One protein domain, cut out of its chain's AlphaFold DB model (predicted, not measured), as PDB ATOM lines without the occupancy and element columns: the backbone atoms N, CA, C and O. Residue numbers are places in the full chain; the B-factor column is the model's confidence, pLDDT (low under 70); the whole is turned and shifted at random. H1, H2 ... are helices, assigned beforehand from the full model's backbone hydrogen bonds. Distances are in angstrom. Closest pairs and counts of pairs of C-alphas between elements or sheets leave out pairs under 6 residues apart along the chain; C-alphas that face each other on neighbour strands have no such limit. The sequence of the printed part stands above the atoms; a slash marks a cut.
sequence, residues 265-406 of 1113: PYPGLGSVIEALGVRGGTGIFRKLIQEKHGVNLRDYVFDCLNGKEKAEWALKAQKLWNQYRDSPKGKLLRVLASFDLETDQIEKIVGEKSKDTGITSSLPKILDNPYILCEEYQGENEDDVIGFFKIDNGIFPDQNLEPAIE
ATOM      1  N   PRO A 265     120.946 152.360  84.099       77.31
ATOM      2  CA  PRO A 265     121.079 151.649  82.825       77.31
ATOM      3  C   PRO A 265     120.590 150.191  82.870       77.31
ATOM      4  O   PRO A 265     120.205 149.651  81.836       77.31
ATOM      5  N   TYR A 266     120.582 149.554  84.049       88.69
ATOM      6  CA  TYR A 266     120.396 148.100  84.186       88.69
ATOM      7  C   TYR A 266     119.334 147.699  85.232       88.69
ATOM      8  O   TYR A 266     119.683 147.039  86.215       88.69
ATOM      9  N   PRO A 267     118.054 148.086  85.069       89.50
ATOM     10  CA  PRO A 267     117.009 147.800  86.058       89.50
ATOM     11  C   PRO A 267     116.762 146.296  86.268       89.50
ATOM     12  O   PRO A 267     116.524 145.866  87.394       89.50
ATOM     13  N   GLY A 268     116.928 145.470  85.230       91.69
ATOM     14  CA  GLY A 268     116.735 144.017  85.297       91.69
ATOM     15  C   GLY A 268     117.878 143.244  85.960       91.69
ATOM     16  O   GLY A 268     117.807 142.021  86.084       91.69
ATOM     17  N   LEU A 269     118.962 143.909  86.380       91.06
ATOM     18  CA  LEU A 269     120.153 143.226  86.899       91.06
ATOM     19  C   LEU A 269     119.862 142.438  88.187       91.06
ATOM     20  O   LEU A 269     120.406 141.350  88.374       91.06
ATOM     21  N   GLY A 270     118.977 142.955  89.045       91.62
ATOM     22  CA  GLY A 270     118.492 142.243  90.229       91.62
ATOM     23  C   GLY A 270     117.759 140.948  89.869       91.62
ATOM     24  O   GLY A 270     118.115 139.886  90.381       91.62
ATOM     25  N   SER A 271     116.819 141.025  88.924       94.06
ATOM     26  CA  SER A 271     116.058 139.878  88.412       94.06
ATOM     27  C   SER A 271     116.960 138.828  87.752       94.06
ATOM     28  O   SER A 271     116.775 137.630  87.948       94.06
ATOM     29  N   VAL A 272     118.005 139.251  87.029       94.56
ATOM     30  CA  VAL A 272     119.007 138.339  86.444       94.56
ATOM     31  C   VAL A 272     119.792 137.589  87.524       94.56
ATOM     32  O   VAL A 272     120.042 136.391  87.383       94.56
ATOM     33  N   ILE A 273     120.183 138.266  88.611       93.56
ATOM     34  CA  ILE A 273     120.860 137.621  89.748       93.56
ATOM     35  C   ILE A 273     119.941 136.563  90.379       93.56
ATOM     36  O   ILE A 273     120.403 135.465  90.702       93.56
ATOM     37  N   GLU A 274     118.647 136.864  90.512       93.50
ATOM     38  CA  GLU A 274     117.654 135.927  91.049       93.50
ATOM     39  C   GLU A 274     117.430 134.719  90.145       93.50
ATOM     40  O   GLU A 274     117.517 133.591  90.633       93.50
ATOM     41  N   ALA A 275     117.281 134.938  88.836       91.69
ATOM     42  CA  ALA A 275     117.137 133.879  87.836       91.69
ATOM     43  C   ALA A 275     118.370 132.951  87.770       91.69
ATOM     44  O   ALA A 275     118.294 131.814  87.304       91.69
ATOM     45  N   LEU A 276     119.529 133.407  88.265       91.75
ATOM     46  CA  LEU A 276     120.734 132.587  88.430       91.75
ATOM     47  C   LEU A 276     120.767 131.790  89.754       91.75
ATOM     48  O   LEU A 276     121.763 131.123  90.049       91.75
ATOM     49  N   GLY A 277     119.691 131.819  90.542       87.56
ATOM     50  CA  GLY A 277     119.507 131.028  91.761       87.56
ATOM     51  C   GLY A 277     119.901 131.733  93.065       87.56
ATOM     52  O   GLY A 277     120.088 131.067  94.090       87.56
ATOM     53  N   VAL A 278     120.055 133.062  93.061       88.81
ATOM     54  CA  VAL A 278     120.375 133.853  94.264       88.81
ATOM     55  C   VAL A 278     119.113 134.516  94.803       88.81
ATOM     56  O   VAL A 278     118.555 135.402  94.178       88.81
ATOM     57  N   ARG A 279     118.672 134.142  96.007       83.25
ATOM     58  CA  ARG A 279     117.517 134.801  96.641       83.25
ATOM     59  C   ARG A 279     117.821 136.267  96.968       83.25
ATOM     60  O   ARG A 279     118.875 136.549  97.535       83.25
ATOM     61  N   GLY A 280     116.873 137.161  96.679       80.25
ATOM     62  CA  GLY A 280     116.960 138.586  97.019       80.25
ATOM     63  C   GLY A 280     117.940 139.383  96.152       80.25
ATOM     64  O   GLY A 280     118.540 140.346  96.635       80.25
ATOM     65  N   GLY A 281     118.133 138.989  94.892       84.19
ATOM     66  CA  GLY A 281     119.000 139.686  93.940       84.19
ATOM     67  C   GLY A 281     118.625 141.154  93.739       84.19
ATOM     68  O   GLY A 281     119.522 141.989  93.634       84.19
ATOM     69  N   THR A 282     117.341 141.513  93.825       78.31
ATOM     70  CA  THR A 282     116.898 142.921  93.804       78.31
ATOM     71  C   THR A 282     117.473 143.731  94.972       78.31
ATOM     72  O   THR A 282     117.961 144.847  94.788       78.31
ATOM     73  N   GLY A 283     117.491 143.160  96.182       80.12
ATOM     74  CA  GLY A 283     118.103 143.792  97.356       80.12
ATOM     75  C   GLY A 283     119.624 143.929  97.227       80.12
ATOM     76  O   GLY A 283     120.189 144.964  97.588       80.12
ATOM     77  N   ILE A 284     120.284 142.920  96.648       84.44
ATOM     78  CA  ILE A 284     121.718 142.975  96.323       84.44
ATOM     79  C   ILE A 284     121.992 144.109  95.334       84.44
ATOM     80  O   ILE A 284     122.896 144.909  95.564       84.44
ATOM     81  N   PHE A 285     121.199 144.218  94.268       85.88
ATOM     82  CA  PHE A 285     121.358 145.263  93.263       85.88
ATOM     83  C   PHE A 285     121.203 146.670  93.859       85.88
ATOM     84  O   PHE A 285     122.083 147.507  93.666       85.88
ATOM     85  N   ARG A 286     120.168 146.910  94.680       79.44
ATOM     86  CA  ARG A 286     119.998 148.194  95.394       79.44
ATOM     87  C   ARG A 286     121.206 148.540  96.264       79.44
ATOM     88  O   ARG A 286     121.660 149.682  96.259       79.44
ATOM     89  N   LYS A 287     121.758 147.558  96.981       83.00
ATOM     90  CA  LYS A 287     122.963 147.751  97.798       83.00
ATOM     91  C   LYS A 287     124.184 148.095  96.938       83.00
ATOM     92  O   LYS A 287     124.941 148.995  97.285       83.00
ATOM     93  N   LEU A 288     124.346 147.444  95.785       85.12
ATOM     94  CA  LEU A 288     125.432 147.740  94.848       85.12
ATOM     95  C   LEU A 288     125.342 149.159  94.269       85.12
ATOM     96  O   LEU A 288     126.377 149.811  94.156       85.12
ATOM     97  N   ILE A 289     124.139 149.667  93.978       80.94
ATOM     98  CA  ILE A 289     123.938 151.066  93.549       80.94
ATOM     99  C   ILE A 289     124.477 152.052  94.600       80.94
ATOM    100  O   ILE A 289     125.090 153.059  94.245       80.94
ATOM    101  N   GLN A 290     124.286 151.751  95.887       79.38
ATOM    102  CA  GLN A 290     124.756 152.589  96.996       79.38
ATOM    103  C   GLN A 290     126.261 152.442  97.267       79.38
ATOM    104  O   GLN A 290     126.912 153.406  97.648       79.38
ATOM    105  N   GLU A 291     126.831 151.246  97.098       83.81
ATOM    106  CA  GLU A 291     128.227 150.966  97.471       83.81
ATOM    107  C   GLU A 291     129.237 151.188  96.333       83.81
ATOM    108  O   GLU A 291     130.425 151.396  96.592       83.81
ATOM    109  N   LYS A 292     128.805 151.107  95.068       80.50
ATOM    110  CA  LYS A 292     129.680 151.088  93.882       80.50
ATOM    111  C   LYS A 292     129.421 152.274  92.951       80.50
ATOM    112  O   LYS A 292     129.154 152.113  91.762       80.50
ATOM    113  N   HIS A 293     129.538 153.485  93.490       75.94
ATOM    114  CA  HIS A 293     129.410 154.717  92.710       75.94
ATOM    115  C   HIS A 293     130.440 154.798  91.570       75.94
ATOM    116  O   HIS A 293     131.624 154.535  91.771       75.94
ATOM    117  N   GLY A 294     129.989 155.197  90.375       74.88
ATOM    118  CA  GLY A 294     130.853 155.396  89.203       74.88
ATOM    119  C   GLY A 294     131.362 154.111  88.536       74.88
ATOM    120  O   GLY A 294     132.173 154.195  87.618       74.88
ATOM    121  N   VAL A 295     130.898 152.933  88.967       83.00
ATOM    122  CA  VAL A 295     131.233 151.636  88.359       83.00
ATOM    123  C   VAL A 295     130.087 151.185  87.454       83.00
ATOM    124  O   VAL A 295     128.919 151.297  87.827       83.00
ATOM    125  N   ASN A 296     130.399 150.620  86.281       84.94
ATOM    126  CA  ASN A 296     129.398 149.931  85.466       84.94
ATOM    127  C   ASN A 296     128.930 148.667  86.213       84.94
ATOM    128  O   ASN A 296     129.645 147.666  86.290       84.94
ATOM    129  N   LEU A 297     127.740 148.735  86.818       87.12
ATOM    130  CA  LEU A 297     127.229 147.675  87.690       87.12
ATOM    131  C   LEU A 297     126.983 146.358  86.952       87.12
ATOM    132  O   LEU A 297     127.206 145.301  87.541       87.12
ATOM    133  N   ARG A 298     126.575 146.402  85.675       89.31
ATOM    134  CA  ARG A 298     126.428 145.202  84.842       89.31
ATOM    135  C   ARG A 298     127.770 144.489  84.748       89.31
ATOM    136  O   ARG A 298     127.858 143.314  85.099       89.31
ATOM    137  N   ASP A 299     128.819 145.195  84.341       89.44
ATOM    138  CA  ASP A 299     130.144 144.593  84.178       89.44
ATOM    139  C   ASP A 299     130.707 144.082  85.504       89.44
ATOM    140  O   ASP A 299     131.185 142.952  85.559       89.44
ATOM    141  N   TYR A 300     130.535 144.835  86.595       91.06
ATOM    142  CA  TYR A 300     130.913 144.380  87.935       91.06
ATOM    143  C   TYR A 300     130.199 143.081  88.342       91.06
ATOM    144  O   TYR A 300     130.838 142.142  88.823       91.06
ATOM    145  N   VAL A 301     128.880 142.994  88.132       91.56
ATOM    146  CA  VAL A 301     128.092 141.786  88.427       91.56
ATOM    147  C   VAL A 301     128.581 140.609  87.588       91.56
ATOM    148  O   VAL A 301     128.855 139.545  88.144       91.56
ATOM    149  N   PHE A 302     128.768 140.783  86.280       92.69
ATOM    150  CA  PHE A 302     129.264 139.704  85.422       92.69
ATOM    151  C   PHE A 302     130.726 139.334  85.716       92.69
ATOM    152  O   PHE A 302     131.091 138.168  85.577       92.69
ATOM    153  N   ASP A 303     131.561 140.255  86.192       93.44
ATOM    154  CA  ASP A 303     132.918 139.953  86.650       93.44
ATOM    155  C   ASP A 303     132.927 139.185  87.981       93.44
ATOM    156  O   ASP A 303     133.725 138.252  88.134       93.44
ATOM    157  N   CYS A 304     131.984 139.461  88.890       92.25
ATOM    158  CA  CYS A 304     131.735 138.624  90.069       92.25
ATOM    159  C   CYS A 304     131.279 137.214  89.659       92.25
ATOM    160  O   CYS A 304     131.791 136.215  90.169       92.25
ATOM    161  N   LEU A 305     130.359 137.107  88.692       92.00
ATOM    162  CA  LEU A 305     129.901 135.825  88.140       92.00
ATOM    163  C   LEU A 305     131.013 135.072  87.391       92.00
ATOM    164  O   LEU A 305     131.011 133.848  87.355       92.00
ATOM    165  N   ASN A 306     131.996 135.774  86.832       92.19
ATOM    166  CA  ASN A 306     133.173 135.168  86.203       92.19
ATOM    167  C   ASN A 306     134.301 134.844  87.200       92.19
ATOM    168  O   ASN A 306     135.336 134.324  86.784       92.19
ATOM    169  N   GLY A 307     134.128 135.166  88.486       88.31
ATOM    170  CA  GLY A 307     135.126 134.949  89.537       88.31
ATOM    171  C   GLY A 307     136.328 135.898  89.487       88.31
ATOM    172  O   GLY A 307     137.325 135.641  90.159       88.31
ATOM    173  N   LYS A 308     136.257 136.979  88.698       90.50
ATOM    174  CA  LYS A 308     137.300 138.017  88.644       90.50
ATOM    175  C   LYS A 308     137.224 138.957  89.845       90.50
ATOM    176  O   LYS A 308     138.253 139.395  90.344       90.50
ATOM    177  N   GLU A 309     136.008 139.216  90.318       89.31
ATOM    178  CA  GLU A 309     135.713 140.019  91.503       89.31
ATOM    179  C   GLU A 309     135.159 139.136  92.626       89.31
ATOM    180  O   GLU A 309     134.442 138.159  92.384       89.31
ATOM    181  N   LYS A 310     135.495 139.459  93.878       85.81
ATOM    182  CA  LYS A 310     135.045 138.679  95.040       85.81
ATOM    183  C   LYS A 310     133.716 139.214  95.563       85.81
ATOM    184  O   LYS A 310     133.670 140.301  96.131       85.81
ATOM    185  N   ALA A 311     132.668 138.402  95.458       86.06
ATOM    186  CA  ALA A 311     131.377 138.662  96.082       86.06
ATOM    187  C   ALA A 311     130.759 137.365  96.620       86.06
ATOM    188  O   ALA A 311     130.626 136.383  95.891       86.06
ATOM    189  N   GLU A 312     130.366 137.357  97.896       85.50
ATOM    190  CA  GLU A 312     129.829 136.163  98.569       85.50
ATOM    191  C   GLU A 312     128.531 135.662  97.917       85.50
ATOM    192  O   GLU A 312     128.359 134.462  97.700       85.50
ATOM    193  N   TRP A 313     127.651 136.587  97.521       86.75
ATOM    194  CA  TRP A 313     126.391 136.259  96.854       86.75
ATOM    195  C   TRP A 313     126.601 135.582  95.488       86.75
ATOM    196  O   TRP A 313     125.793 134.740  95.090       86.75
ATOM    197  N   ALA A 314     127.701 135.888  94.788       88.00
ATOM    198  CA  ALA A 314     127.960 135.399  93.435       88.00
ATOM    199  C   ALA A 314     128.327 133.908  93.396       88.00
ATOM    200  O   ALA A 314     128.090 133.256  92.384       88.00
ATOM    201  N   LEU A 315     128.837 133.337  94.495       85.94
ATOM    202  CA  LEU A 315     129.259 131.929  94.563       85.94
ATOM    203  C   LEU A 315     128.132 130.948  94.199       85.94
ATOM    204  O   LEU A 315     128.379 129.915  93.578       85.94
ATOM    205  N   LYS A 316     126.882 131.271  94.560       84.19
ATOM    206  CA  LYS A 316     125.710 130.452  94.210       84.19
ATOM    207  C   LYS A 316     125.345 130.589  92.728       84.19
ATOM    208  O   LYS A 316     125.148 129.571  92.066       84.19
ATOM    209  N   ALA A 317     125.329 131.817  92.206       88.75
ATOM    210  CA  ALA A 317     125.015 132.100  90.804       88.75
ATOM    211  C   ALA A 317     126.073 131.566  89.823       88.75
ATOM    212  O   ALA A 317     125.729 131.109  88.734       88.75
ATOM    213  N   GLN A 318     127.353 131.555  90.217       91.75
ATOM    214  CA  GLN A 318     128.481 131.073  89.408       91.75
ATOM    215  C   GLN A 318     128.256 129.666  88.847       91.75
ATOM    216  O   GLN A 318     128.619 129.387  87.705       91.75
ATOM    217  N   LYS A 319     127.627 128.769  89.617       88.31
ATOM    218  CA  LYS A 319     127.386 127.387  89.184       88.31
ATOM    219  C   LYS A 319     126.485 127.309  87.949       88.31
ATOM    220  O   LYS A 319     126.770 126.519  87.050       88.31
ATOM    221  N   LEU A 320     125.404 128.089  87.926       88.62
ATOM    222  CA  LEU A 320     124.482 128.136  86.791       88.62
ATOM    223  C   LEU A 320     125.042 129.022  85.674       88.62
ATOM    224  O   LEU A 320     125.027 128.627  84.511       88.62
ATOM    225  N   TRP A 321     125.649 130.159  86.030       93.62
ATOM    226  CA  TRP A 321     126.308 131.055  85.081       93.62
ATOM    227  C   TRP A 321     127.378 130.348  84.248       93.62
ATOM    228  O   TRP A 321     127.395 130.513  83.035       93.62
ATOM    229  N   ASN A 322     128.213 129.493  84.846       92.00
ATOM    230  CA  ASN A 322     129.241 128.741  84.116       92.00
ATOM    231  C   ASN A 322     128.667 127.834  83.013       92.00
ATOM    232  O   ASN A 322     129.371 127.530  82.057       92.00
ATOM    233  N   GLN A 323     127.399 127.419  83.117       90.12
ATOM    234  CA  GLN A 323     126.720 126.653  82.063       90.12
ATOM    235  C   GLN A 323     126.231 127.560  80.928       90.12
ATOM    236  O   GLN A 323     126.149 127.131  79.780       90.12
ATOM    237  N   TYR A 324     125.878 128.808  81.242       91.50
ATOM    238  CA  TYR A 324     125.269 129.746  80.298       91.50
ATOM    239  C   TYR A 324     126.265 130.707  79.657       91.50
ATOM    240  O   TYR A 324     125.989 131.180  78.556       91.50
ATOM    241  N   ARG A 325     127.398 130.975  80.311       90.25
ATOM    242  CA  ARG A 325     128.366 132.035  80.000       90.25
ATOM    243  C   ARG A 325     128.703 132.145  78.515       90.25
ATOM    244  O   ARG A 325     128.583 133.225  77.950       90.25
ATOM    245  N   ASP A 326     129.073 131.029  77.894       90.56
ATOM    246  CA  ASP A 326     129.513 130.990  76.491       90.56
ATOM    247  C   ASP A 326     128.379 130.618  75.514       90.56
ATOM    248  O   ASP A 326     128.597 130.430  74.318       90.56
ATOM    249  N   SER A 327     127.142 130.532  76.010       91.38
ATOM    250  CA  SER A 327     125.944 130.216  75.227       91.38
ATOM    251  C   SER A 327     125.138 131.478  74.870       91.38
ATOM    252  O   SER A 327     125.292 132.523  75.512       91.38
ATOM    253  N   PRO A 328     124.194 131.399  73.909       90.25
ATOM    254  CA  PRO A 328     123.233 132.474  73.659       90.25
ATOM    255  C   PRO A 328     122.448 132.896  74.909       90.25
ATOM    256  O   PRO A 328     122.120 134.069  75.039       90.25
ATOM    257  N   LYS A 329     122.208 131.982  75.864       91.12
ATOM    258  CA  LYS A 329     121.526 132.308  77.128       91.12
ATOM    259  C   LYS A 329     122.328 133.302  77.964       91.12
ATOM    260  O   LYS A 329     121.761 134.265  78.464       91.12
ATOM    261  N   GLY A 330     123.643 133.110  78.082       92.25
ATOM    262  CA  GLY A 330     124.508 134.011  78.847       92.25
ATOM    263  C   GLY A 330     124.570 135.406  78.235       92.25
ATOM    264  O   GLY A 330     124.466 136.397  78.951       92.25
ATOM    265  N   LYS A 331     124.656 135.488  76.900       92.75
ATOM    266  CA  LYS A 331     124.560 136.764  76.174       92.75
ATOM    267  C   LYS A 331     123.205 137.432  76.398       92.75
ATOM    268  O   LYS A 331     123.167 138.624  76.677       92.75
ATOM    269  N   LEU A 332     122.117 136.662  76.325       92.88
ATOM    270  CA  LEU A 332     120.768 137.194  76.489       92.88
ATOM    271  C   LEU A 332     120.551 137.722  77.904       92.88
ATOM    272  O   LEU A 332     120.061 138.828  78.042       92.88
ATOM    273  N   LEU A 333     121.017 137.025  78.944       94.06
ATOM    274  CA  LEU A 333     120.961 137.529  80.323       94.06
ATOM    275  C   LEU A 333     121.676 138.881  80.501       94.06
ATOM    276  O   LEU A 333     121.226 139.699  81.296       94.06
ATOM    277  N   ARG A 334     122.760 139.150  79.751       91.94
ATOM    278  CA  ARG A 334     123.409 140.477  79.764       91.94
ATOM    279  C   ARG A 334     122.532 141.561  79.136       91.94
ATOM    280  O   ARG A 334     122.550 142.679  79.636       91.94
ATOM    281  N   VAL A 335     121.796 141.233  78.071       93.06
ATOM    282  CA  VAL A 335     120.858 142.151  77.396       93.06
ATOM    283  C   VAL A 335     119.604 142.367  78.249       93.06
ATOM    284  O   VAL A 335     119.210 143.505  78.471       93.06
ATOM    285  N   LEU A 336     119.023 141.298  78.806       94.19
ATOM    286  CA  LEU A 336     117.835 141.362  79.666       94.19
ATOM    287  C   LEU A 336     118.070 142.181  80.940       94.19
ATOM    288  O   LEU A 336     117.126 142.751  81.469       94.19
ATOM    289  N   ALA A 337     119.318 142.306  81.406       93.19
ATOM    290  CA  ALA A 337     119.653 143.185  82.526       93.19
ATOM    291  C   ALA A 337     119.317 144.666  82.259       93.19
ATOM    292  O   ALA A 337     119.147 145.424  83.211       93.19
ATOM    293  N   SER A 338     119.216 145.083  80.993       92.56
ATOM    294  CA  SER A 338     118.840 146.445  80.602       92.56
ATOM    295  C   SER A 338     117.328 146.699  80.597       92.56
ATOM    296  O   SER A 338     116.927 147.851  80.442       92.56
ATOM    297  N   PHE A 339     116.493 145.670  80.774       93.62
ATOM    298  CA  PHE A 339     115.028 145.773  80.752       93.62
ATOM    299  C   PHE A 339     114.441 145.494  82.136       93.62
ATOM    300  O   PHE A 339     114.923 144.611  82.844       93.62
ATOM    301  N   ASP A 340     113.389 146.214  82.518       91.75
ATOM    302  CA  ASP A 340     112.700 146.021  83.800       91.75
ATOM    303  C   ASP A 340     111.730 144.820  83.761       91.75
ATOM    304  O   ASP A 340     110.501 144.948  83.762       91.75
ATOM    305  N   LEU A 341     112.304 143.620  83.637       92.25
ATOM    306  CA  LEU A 341     111.576 142.350  83.588       92.25
ATOM    307  C   LEU A 341     111.576 141.655  84.952       92.25
ATOM    308  O   LEU A 341     112.578 141.653  85.677       92.25
ATOM    309  N   GLU A 342     110.456 141.009  85.276       89.62
ATOM    310  CA  GLU A 342     110.325 140.213  86.498       89.62
ATOM    311  C   GLU A 342     111.192 138.938  86.401       89.62
ATOM    312  O   GLU A 342     111.407 138.391  85.316       89.62
ATOM    313  N   THR A 343     111.697 138.439  87.536       90.88
ATOM    314  CA  THR A 343     112.551 137.233  87.590       90.88
ATOM    315  C   THR A 343     111.917 136.044  86.864       90.88
ATOM    316  O   THR A 343     112.578 135.390  86.060       90.88
ATOM    317  N   ASP A 344     110.622 135.810  87.083       88.38
ATOM    318  CA  ASP A 344     109.863 134.731  86.440       88.38
ATOM    319  C   ASP A 344     109.794 134.896  84.910       88.38
ATOM    320  O   ASP A 344     109.987 133.935  84.165       88.38
ATOM    321  N   GLN A 345     109.634 136.128  84.411       91.38
ATOM    322  CA  GLN A 345     109.677 136.406  82.973       91.38
ATOM    323  C   GLN A 345     111.050 136.055  82.393       91.38
ATOM    324  O   GLN A 345     111.134 135.386  81.361       91.38
ATOM    325  N   ILE A 346     112.138 136.434  83.073       92.81
ATOM    326  CA  ILE A 346     113.505 136.100  82.646       92.81
ATOM    327  C   ILE A 346     113.707 134.582  82.618       92.81
ATOM    328  O   ILE A 346     114.192 134.057  81.613       92.81
ATOM    329  N   GLU A 347     113.311 133.871  83.677       90.25
ATOM    330  CA  GLU A 347     113.402 132.409  83.761       90.25
ATOM    331  C   GLU A 347     112.621 131.721  82.636       90.25
ATOM    332  O   GLU A 347     113.137 130.797  82.000       90.25
ATOM    333  N   LYS A 348     111.414 132.207  82.329       89.06
ATOM    334  CA  LYS A 348     110.579 131.733  81.218       89.06
ATOM    335  C   LYS A 348     111.234 131.975  79.853       89.06
ATOM    336  O   LYS A 348     111.234 131.073  79.016       89.06
ATOM    337  N   ILE A 349     111.846 133.144  79.639       90.19
ATOM    338  CA  ILE A 349     112.517 133.509  78.377       90.19
ATOM    339  C   ILE A 349     113.762 132.642  78.131       90.19
ATOM    340  O   ILE A 349     113.956 132.133  77.025       90.19
ATOM    341  N   VAL A 350     114.621 132.464  79.142       87.44
ATOM    342  CA  VAL A 350     115.892 131.720  78.991       87.44
ATOM    343  C   VAL A 350     115.754 130.217  79.263       87.44
ATOM    344  O   VAL A 350     116.673 129.438  78.969       87.44
ATOM    345  N   GLY A 351     114.629 129.798  79.839       81.75
ATOM    346  CA  GLY A 351     114.324 128.428  80.233       81.75
ATOM    347  C   GLY A 351     113.951 127.506  79.071       81.75
ATOM    348  O   GLY A 351     113.888 127.895  77.908       81.75
ATOM    349  N   GLU A 352     113.719 126.230  79.387       67.12
ATOM    350  CA  GLU A 352     113.304 125.215  78.400       67.12
ATOM    351  C   GLU A 352     111.828 125.345  77.988       67.12
ATOM    352  O   GLU A 352     111.426 124.811  76.957       67.12
ATOM    353  N   LYS A 353     111.038 126.091  78.770       64.56
ATOM    354  CA  LYS A 353     109.602 126.327  78.565       64.56
ATOM    355  C   LYS A 353     109.285 127.625  77.816       64.56
ATOM    356  O   LYS A 353     108.137 128.050  77.810       64.56
ATOM    357  N   SER A 354     110.253 128.263  77.157       66.94
ATOM    358  CA  SER A 354     110.003 129.524  76.436       66.94
ATOM    359  C   SER A 354     108.892 129.399  75.384       66.94
ATOM    360  O   SER A 354     108.060 130.295  75.252       66.94
ATOM    361  N   LYS A 355     108.770 128.238  74.727       65.69
ATOM    362  CA  LYS A 355     107.658 127.935  73.806       65.69
ATOM    363  C   LYS A 355     106.290 127.937  74.487       65.69
ATOM    364  O   LYS A 355     105.306 128.377  73.896       65.69
ATOM    365  N   ASP A 356     106.235 127.518  75.748       69.44
ATOM    366  CA  ASP A 356     105.011 127.526  76.552       69.44
ATOM    367  C   ASP A 356     104.583 128.958  76.912       69.44
ATOM    368  O   ASP A 356     103.463 129.158  77.376       69.44
ATOM    369  N   THR A 357     105.407 129.975  76.632       73.56
ATOM    370  CA  THR A 357     105.105 131.404  76.863       73.56
ATOM    371  C   THR A 357     104.741 132.178  75.592       73.56
ATOM    372  O   THR A 357     104.510 133.380  75.654       73.56
ATOM    373  N   GLY A 358     104.658 131.504  74.438       78.56
ATOM    374  CA  GLY A 358     104.323 132.125  73.147       78.56
ATOM    375  C   GLY A 358     105.538 132.518  72.302       78.56
ATOM    376  O   GLY A 358     105.390 132.742  71.103       78.56
ATOM    377  N   ILE A 359     106.746 132.503  72.878       85.94
ATOM    378  CA  ILE A 359     107.985 132.760  72.139       85.94
ATOM    379  C   ILE A 359     108.279 131.588  71.191       85.94
ATOM    380  O   ILE A 359     108.597 130.468  71.601       85.94
ATOM    381  N   THR A 360     108.209 131.875  69.899       84.38
ATOM    382  CA  THR A 360     108.532 130.970  68.788       84.38
ATOM    383  C   THR A 360     109.914 131.249  68.193       84.38
ATOM    384  O   THR A 360     110.538 130.345  67.630       84.38
ATOM    385  N   SER A 361     110.417 132.474  68.353       89.00
ATOM    386  CA  SER A 361     111.730 132.907  67.883       89.00
ATOM    387  C   SER A 361     112.890 132.281  68.660       89.00
ATOM    388  O   SER A 361     112.808 131.981  69.850       89.00
ATOM    389  N   SER A 362     114.017 132.079  67.975       89.69
ATOM    390  CA  SER A 362     115.229 131.535  68.593       89.69
ATOM    391  C   SER A 362     115.954 132.591  69.435       89.69
ATOM    392  O   SER A 362     115.908 133.781  69.132       89.69
ATOM    393  N   LEU A 363     116.695 132.163  70.465       90.12
ATOM    394  CA  LEU A 363     117.456 133.088  71.319       90.12
ATOM    395  C   LEU A 363     118.412 134.015  70.536       90.12
ATOM    396  O   LEU A 363     118.474 135.192  70.877       90.12
ATOM    397  N   PRO A 364     119.133 133.557  69.486       91.62
ATOM    398  CA  PRO A 364     119.933 134.454  68.652       91.62
ATOM    399  C   PRO A 364     119.129 135.561  67.961       91.62
ATOM    400  O   PRO A 364     119.647 136.660  67.821       91.62
ATOM    401  N   LYS A 365     117.875 135.301  67.568       91.12
ATOM    402  CA  LYS A 365     117.008 136.336  66.988       91.12
ATOM    403  C   LYS A 365     116.567 137.355  68.027       91.12
ATOM    404  O   LYS A 365     116.601 138.542  67.753       91.12
ATOM    405  N   ILE A 366     116.213 136.905  69.230       92.88
ATOM    406  CA  ILE A 366     115.846 137.806  70.337       92.88
ATOM    407  C   ILE A 366     117.037 138.689  70.732       92.88
ATOM    408  O   ILE A 366     116.869 139.856  71.059       92.88
ATOM    409  N   LEU A 367     118.252 138.140  70.679       92.44
ATOM    410  CA  LEU A 367     119.481 138.899  70.902       92.44
ATOM    411  C   LEU A 367     119.711 139.998  69.861       92.44
ATOM    412  O   LEU A 367     120.241 141.041  70.216       92.44
ATOM    413  N   ASP A 368     119.352 139.751  68.603       92.06
ATOM    414  CA  ASP A 368     119.466 140.730  67.517       92.06
ATOM    415  C   ASP A 368     118.305 141.740  67.516       92.06
ATOM    416  O   ASP A 368     118.479 142.922  67.217       92.06
ATOM    417  N   ASN A 369     117.116 141.289  67.913       93.56
ATOM    418  CA  ASN A 369     115.917 142.098  68.025       93.56
ATOM    419  C   ASN A 369     115.156 141.813  69.337       93.56
ATOM    420  O   ASN A 369     114.242 140.979  69.363       93.56
ATOM    421  N   PRO A 370     115.464 142.549  70.420       95.25
ATOM    422  CA  PRO A 370     114.775 142.394  71.698       95.25
ATOM    423  C   PRO A 370     113.282 142.736  71.666       95.25
ATOM    424  O   PRO A 370     112.540 142.230  72.508       95.25
ATOM    425  N   TYR A 371     112.804 143.521  70.688       95.50
ATOM    426  CA  TYR A 371     111.370 143.813  70.543       95.50
ATOM    427  C   TYR A 371     110.534 142.563  70.249       95.50
ATOM    428  O   TYR A 371     109.335 142.550  70.518       95.50
ATOM    429  N   ILE A 372     111.155 141.463  69.808       93.75
ATOM    430  CA  ILE A 372     110.483 140.161  69.699       93.75
ATOM    431  C   ILE A 372     109.819 139.755  71.025       93.75
ATOM    432  O   ILE A 372     108.786 139.090  71.009       93.75
ATOM    433  N   LEU A 373     110.361 140.177  72.174       93.38
ATOM    434  CA  LEU A 373     109.765 139.890  73.478       93.38
ATOM    435  C   LEU A 373     108.354 140.482  73.598       93.38
ATOM    436  O   LEU A 373     107.437 139.735  73.911       93.38
ATOM    437  N   CYS A 374     108.134 141.755  73.260       91.75
ATOM    438  CA  CYS A 374     106.776 142.320  73.256       91.75
ATOM    439  C   CYS A 374     105.923 141.845  72.059       91.75
ATOM    440  O   CYS A 374     104.693 141.826  72.114       91.75
ATOM    441  N   GLU A 375     106.554 141.399  70.970       91.75
ATOM    442  CA  GLU A 375     105.843 140.846  69.813       91.75
ATOM    443  C   GLU A 375     105.376 139.397  70.002       91.75
ATOM    444  O   GLU A 375     104.465 138.978  69.298       91.75
ATOM    445  N   GLU A 376     105.980 138.590  70.874       89.19
ATOM    446  CA  GLU A 376     105.679 137.149  70.973       89.19
ATOM    447  C   GLU A 376     105.336 136.669  72.379       89.19
ATOM    448  O   GLU A 376     104.639 135.662  72.513       89.19
ATOM    449  N   TYR A 377     105.817 137.342  73.424       89.19
ATOM    450  CA  TYR A 377     105.568 136.902  74.789       89.19
ATOM    451  C   TYR A 377     104.098 137.109  75.157       89.19
ATOM    452  O   TYR A 377     103.592 138.229  75.172       89.19
ATOM    453  N   GLN A 378     103.414 136.007  75.453       79.50
ATOM    454  CA  GLN A 378     102.011 135.976  75.874       79.50
ATOM    455  C   GLN A 378     101.849 135.544  77.337       79.50
ATOM    456  O   GLN A 378     100.721 135.511  77.825       79.50
ATOM    457  N   GLY A 379     102.950 135.141  77.986       82.38
ATOM    458  CA  GLY A 379     102.988 134.652  79.365       82.38
ATOM    459  C   GLY A 379     101.934 133.596  79.682       82.38
ATOM    460  O   GLY A 379     101.461 132.874  78.805       82.38
ATOM    461  N   GLU A 380     101.580 133.443  80.951       73.81
ATOM    462  CA  GLU A 380     100.612 132.424  81.391       73.81
ATOM    463  C   GLU A 380      99.185 132.958  81.577       73.81
ATOM    464  O   GLU A 380      98.241 132.173  81.663       73.81
ATOM    465  N   ASN A 381      99.007 134.274  81.661       68.88
ATOM    466  CA  ASN A 381      97.717 134.925  81.884       68.88
ATOM    467  C   ASN A 381      97.777 136.407  81.466       68.88
ATOM    468  O   ASN A 381      98.836 136.907  81.104       68.88
ATOM    469  N   GLU A 382      96.645 137.110  81.544       65.25
ATOM    470  CA  GLU A 382      96.515 138.526  81.146       65.25
ATOM    471  C   GLU A 382      97.440 139.487  81.922       65.25
ATOM    472  O   GLU A 382      97.747 140.565  81.424       65.25
ATOM    473  N   ASP A 383      97.895 139.107  83.122       68.94
ATOM    474  CA  ASP A 383      98.803 139.903  83.955       68.94
ATOM    475  C   ASP A 383     100.300 139.595  83.673       68.94
ATOM    476  O   ASP A 383     101.170 140.230  84.275       68.94
ATOM    477  N   ASP A 384     100.612 138.622  82.801       80.19
ATOM    478  CA  ASP A 384     101.966 138.167  82.441       80.19
ATOM    479  C   ASP A 384     102.285 138.528  80.980       80.19
ATOM    480  O   ASP A 384     102.307 137.688  80.083       80.19
ATOM    481  N   VAL A 385     102.488 139.816  80.720       84.94
ATOM    482  CA  VAL A 385     102.793 140.357  79.386       84.94
ATOM    483  C   VAL A 385     104.048 141.220  79.447       84.94
ATOM    484  O   VAL A 385     104.432 141.668  80.522       84.94
ATOM    485  N   ILE A 386     104.703 141.442  78.305       89.38
ATOM    486  CA  ILE A 386     105.860 142.342  78.201       89.38
ATOM    487  C   ILE A 386     105.488 143.484  77.262       89.38
ATOM    488  O   ILE A 386     105.313 143.274  76.060       89.38
ATOM    489  N   GLY A 387     105.360 144.691  77.807       88.31
ATOM    490  CA  GLY A 387     105.022 145.889  77.044       88.31
ATOM    491  C   GLY A 387     106.177 146.425  76.193       88.31
ATOM    492  O   GLY A 387     107.355 146.271  76.523       88.31
ATOM    493  N   PHE A 388     105.833 147.132  75.112       90.56
ATOM    494  CA  PHE A 388     106.798 147.812  74.239       90.56
ATOM    495  C   PHE A 388     107.730 148.758  75.016       90.56
ATOM    496  O   PHE A 388     108.937 148.773  74.783       90.56
ATOM    497  N   PHE A 389     107.186 149.521  75.972       88.19
ATOM    498  CA  PHE A 389     107.925 150.548  76.711       88.19
ATOM    499  C   PHE A 389     109.083 149.998  77.543       88.19
ATOM    500  O   PHE A 389     110.138 150.626  77.580       88.19
ATOM    501  N   LYS A 390     108.945 148.804  78.126       89.88
ATOM    502  CA  LYS A 390     110.026 148.163  78.891       89.88
ATOM    503  C   LYS A 390     111.239 147.836  78.035       89.88
ATOM    504  O   LYS A 390     112.380 148.019  78.459       89.88
ATOM    505  N   ILE A 391     110.990 147.354  76.819       93.19
ATOM    506  CA  ILE A 391     112.060 147.060  75.867       93.19
ATOM    507  C   ILE A 391     112.649 148.369  75.345       93.19
ATOM    508  O   ILE A 391     113.861 148.574  75.402       93.19
ATOM    509  N   ASP A 392     111.791 149.292  74.912       92.12
ATOM    510  CA  ASP A 392     112.199 150.569  74.333       92.12
ATOM    511  C   ASP A 392     113.043 151.418  75.294       92.12
ATOM    512  O   ASP A 392     114.041 152.001  74.880       92.12
ATOM    513  N   ASN A 393     112.714 151.428  76.590       90.19
ATOM    514  CA  ASN A 393     113.475 152.161  77.603       90.19
ATOM    515  C   ASN A 393     114.899 151.614  77.805       90.19
ATOM    516  O   ASN A 393     115.803 152.377  78.141       90.19
ATOM    517  N   GLY A 394     115.118 150.311  77.597       90.25
ATOM    518  CA  GLY A 394     116.457 149.715  77.649       90.25
ATOM    519  C   GLY A 394     117.262 149.889  76.357       90.25
ATOM    520  O   GLY A 394     118.492 149.908  76.408       90.25
ATOM    521  N   ILE A 395     116.593 150.020  75.205       91.62
ATOM    522  CA  ILE A 395     117.241 150.278  73.908       91.62
ATOM    523  C   ILE A 395     117.595 151.762  73.758       91.62
ATOM    524  O   ILE A 395     118.703 152.078  73.339       91.62
ATOM    525  N   PHE A 396     116.693 152.664  74.151       88.69
ATOM    526  CA  PHE A 396     116.872 154.117  74.107       88.69
ATOM    527  C   PHE A 396     116.827 154.718  75.515       88.69
ATOM    528  O   PHE A 396     115.839 155.379  75.871       88.69
ATOM    529  N   PRO A 397     117.868 154.496  76.335       85.25
ATOM    530  CA  PRO A 397     117.947 155.126  77.639       85.25
ATOM    531  C   PRO A 397     118.305 156.621  77.498       85.25
ATOM    532  O   PRO A 397     118.675 157.091  76.420       85.25
ATOM    533  N   ASP A 398     118.194 157.392  78.584       78.00
ATOM    534  CA  ASP A 398     118.569 158.817  78.595       78.00
ATOM    535  C   ASP A 398     120.043 159.048  78.177       78.00
ATOM    536  O   ASP A 398     120.881 158.163  78.346       78.00
ATOM    537  N   GLN A 399     120.378 160.247  77.672       63.50
ATOM    538  CA  GLN A 399     121.610 160.589  76.916       63.50
ATOM    539  C   GLN A 399     122.956 160.273  77.606       63.50
ATOM    540  O   GLN A 399     124.013 160.408  76.992       63.50
ATOM    541  N   ASN A 400     122.939 159.857  78.871       66.56
ATOM    542  CA  ASN A 400     124.117 159.532  79.673       66.56
ATOM    543  C   ASN A 400     124.266 158.028  79.977       66.56
ATOM    544  O   ASN A 400     125.131 157.650  80.769       66.56
ATOM    545  N   LEU A 401     123.411 157.176  79.408       71.06
ATOM    546  CA  LEU A 401     123.339 155.748  79.705       71.06
ATOM    547  C   LEU A 401     123.695 154.902  78.476       71.06
ATOM    548  O   LEU A 401     123.398 155.262  77.342       71.06
ATOM    549  N   GLU A 402     124.337 153.758  78.716       78.69
ATOM    550  CA  GLU A 402     124.686 152.801  77.662       78.69
ATOM    551  C   GLU A 402     123.430 152.023  77.226       78.69
ATOM    552  O   GLU A 402     122.761 151.440  78.089       78.69
ATOM    553  N   PRO A 403     123.097 151.990  75.923       85.94
ATOM    554  CA  PRO A 403     121.952 151.236  75.431       85.94
ATOM    555  C   PRO A 403     122.203 149.728  75.521       85.94
ATOM    556  O   PRO A 403     123.341 149.257  75.492       85.94
ATOM    557  N   ALA A 404     121.129 148.941  75.597       87.31
ATOM    558  CA  ALA A 404     121.242 147.483  75.541       87.31
ATOM    559  C   ALA A 404     121.856 147.013  74.210       87.31
ATOM    560  O   ALA A 404     122.654 146.073  74.190       87.31
ATOM    561  N   ILE A 405     121.465 147.675  73.115       89.25
ATOM    562  CA  ILE A 405     121.944 147.473  71.746       89.25
ATOM    563  C   ILE A 405     121.908 148.834  71.043       89.25
ATOM    564  O   ILE A 405     120.945 149.579  71.212       89.25
ATOM    565  N   GLU A 406     122.930 149.149  70.249       89.69
ATOM    566  CA  GLU A 406     122.930 150.347  69.405       89.69
ATOM    567  C   GLU A 406     121.862 150.240  68.308       89.69
ATOM    568  O   GLU A 406     121.787 149.247  67.576       89.69
TER     569      GLU A 406
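Overview. This is residues 265 to 406 of the 1113 residues of the protein "UvrD_C_2 domain-containing protein" of Candidatus Bathyarchaeota archaeon (UniProt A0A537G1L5). Ten short helices, mostly crossed, make a compact rounded body: H1 and H5 lie near its middle, H2, H3 and H4 are gathered toward one end, and H6 to H9 toward the other. H10 lies on the side away from H4, and residues 396 to 406 follow it with no named helix. The printed part has 142 residues, with H1 to H10 in order along the chain and no named strand, an all helix class. The radius of gyration of the C-alphas is 14.5 A, and the C-alphas span 38 by 35 by 27 A.

Arrangement. H2, residues 281 to 291, touches H1, residues 269 to 275, closest at the C-alphas of Thr 282 and Gly 270, 4.0 A apart. These two form a helical hairpin at a shallow tilt of 31 degrees, opposite ways. H1 touches H6, residues 343 to 350, about perpendicular at 73 degrees, with the C-alphas of Ser 271 and Thr 343 closest at 4.5 A. H1 only just touches H5, residues 328 to 336, with 3 pairs of C-alphas within 8 A, the closest being those of Val 272 and Leu 333 at 6.5 A. H5 and H6 form a second helical hairpin, opposite ways at a tilt of 38 degrees, only just steep; the C-alphas of Lys 329 and Val 350 are closest, at 6.0 A. H5 also touches H8, residues 363 to 368, closest at the C-alphas of Leu 332 and Leu 367, 6.0 A, at a steep tilt of 47 degrees, the same way. H3, residues 297 to 305, touches H4, residues 314 to 324, about perpendicular at 86 degrees, with the C-alphas of Leu 305 and Gln 318 closest at 5.1 A. H7, residues 354 to 357, only just touches H6, only at the corner, with 3 pairs of C-alphas within 8 A, the closest being those of Ser 354 and Lys 348 at 5.3 A. H9, residues 372 to 376, only just touches H10, residues 388 to 395, with 3 pairs within 8 A and the C-alphas of Cys 374 and Phe 388 closest at 5.6 A. Every O i to N i+4 pair is within hydrogen-bond range in H1, H2, H3, H5, H6, H8 and H9, against 4 of 7 in H4 and 3 of 4 in H10, while H7 is too short for such a pair.

Along the chain. H1 begins at C-alpha 269, (120.153, 143.226, 86.899), and H10 ends at C-alpha 395, (117.241, 150.278, 73.908). From first to last C-alpha H2 measures 15.0 A, H4 14.6 A, H3 12.2 A and H5 12.0 A.

Size, cuts and confidence. The C-alphas farthest apart, those of Lys 308 and Glu 382, are 41.5 A apart. The printed part has no cut, and the link H9 to H10, 11 residues, is long. Mean pLDDT of the printed part is 86.7; residues 352 to 356, 381 to 383 and 399 to 400 are under 70.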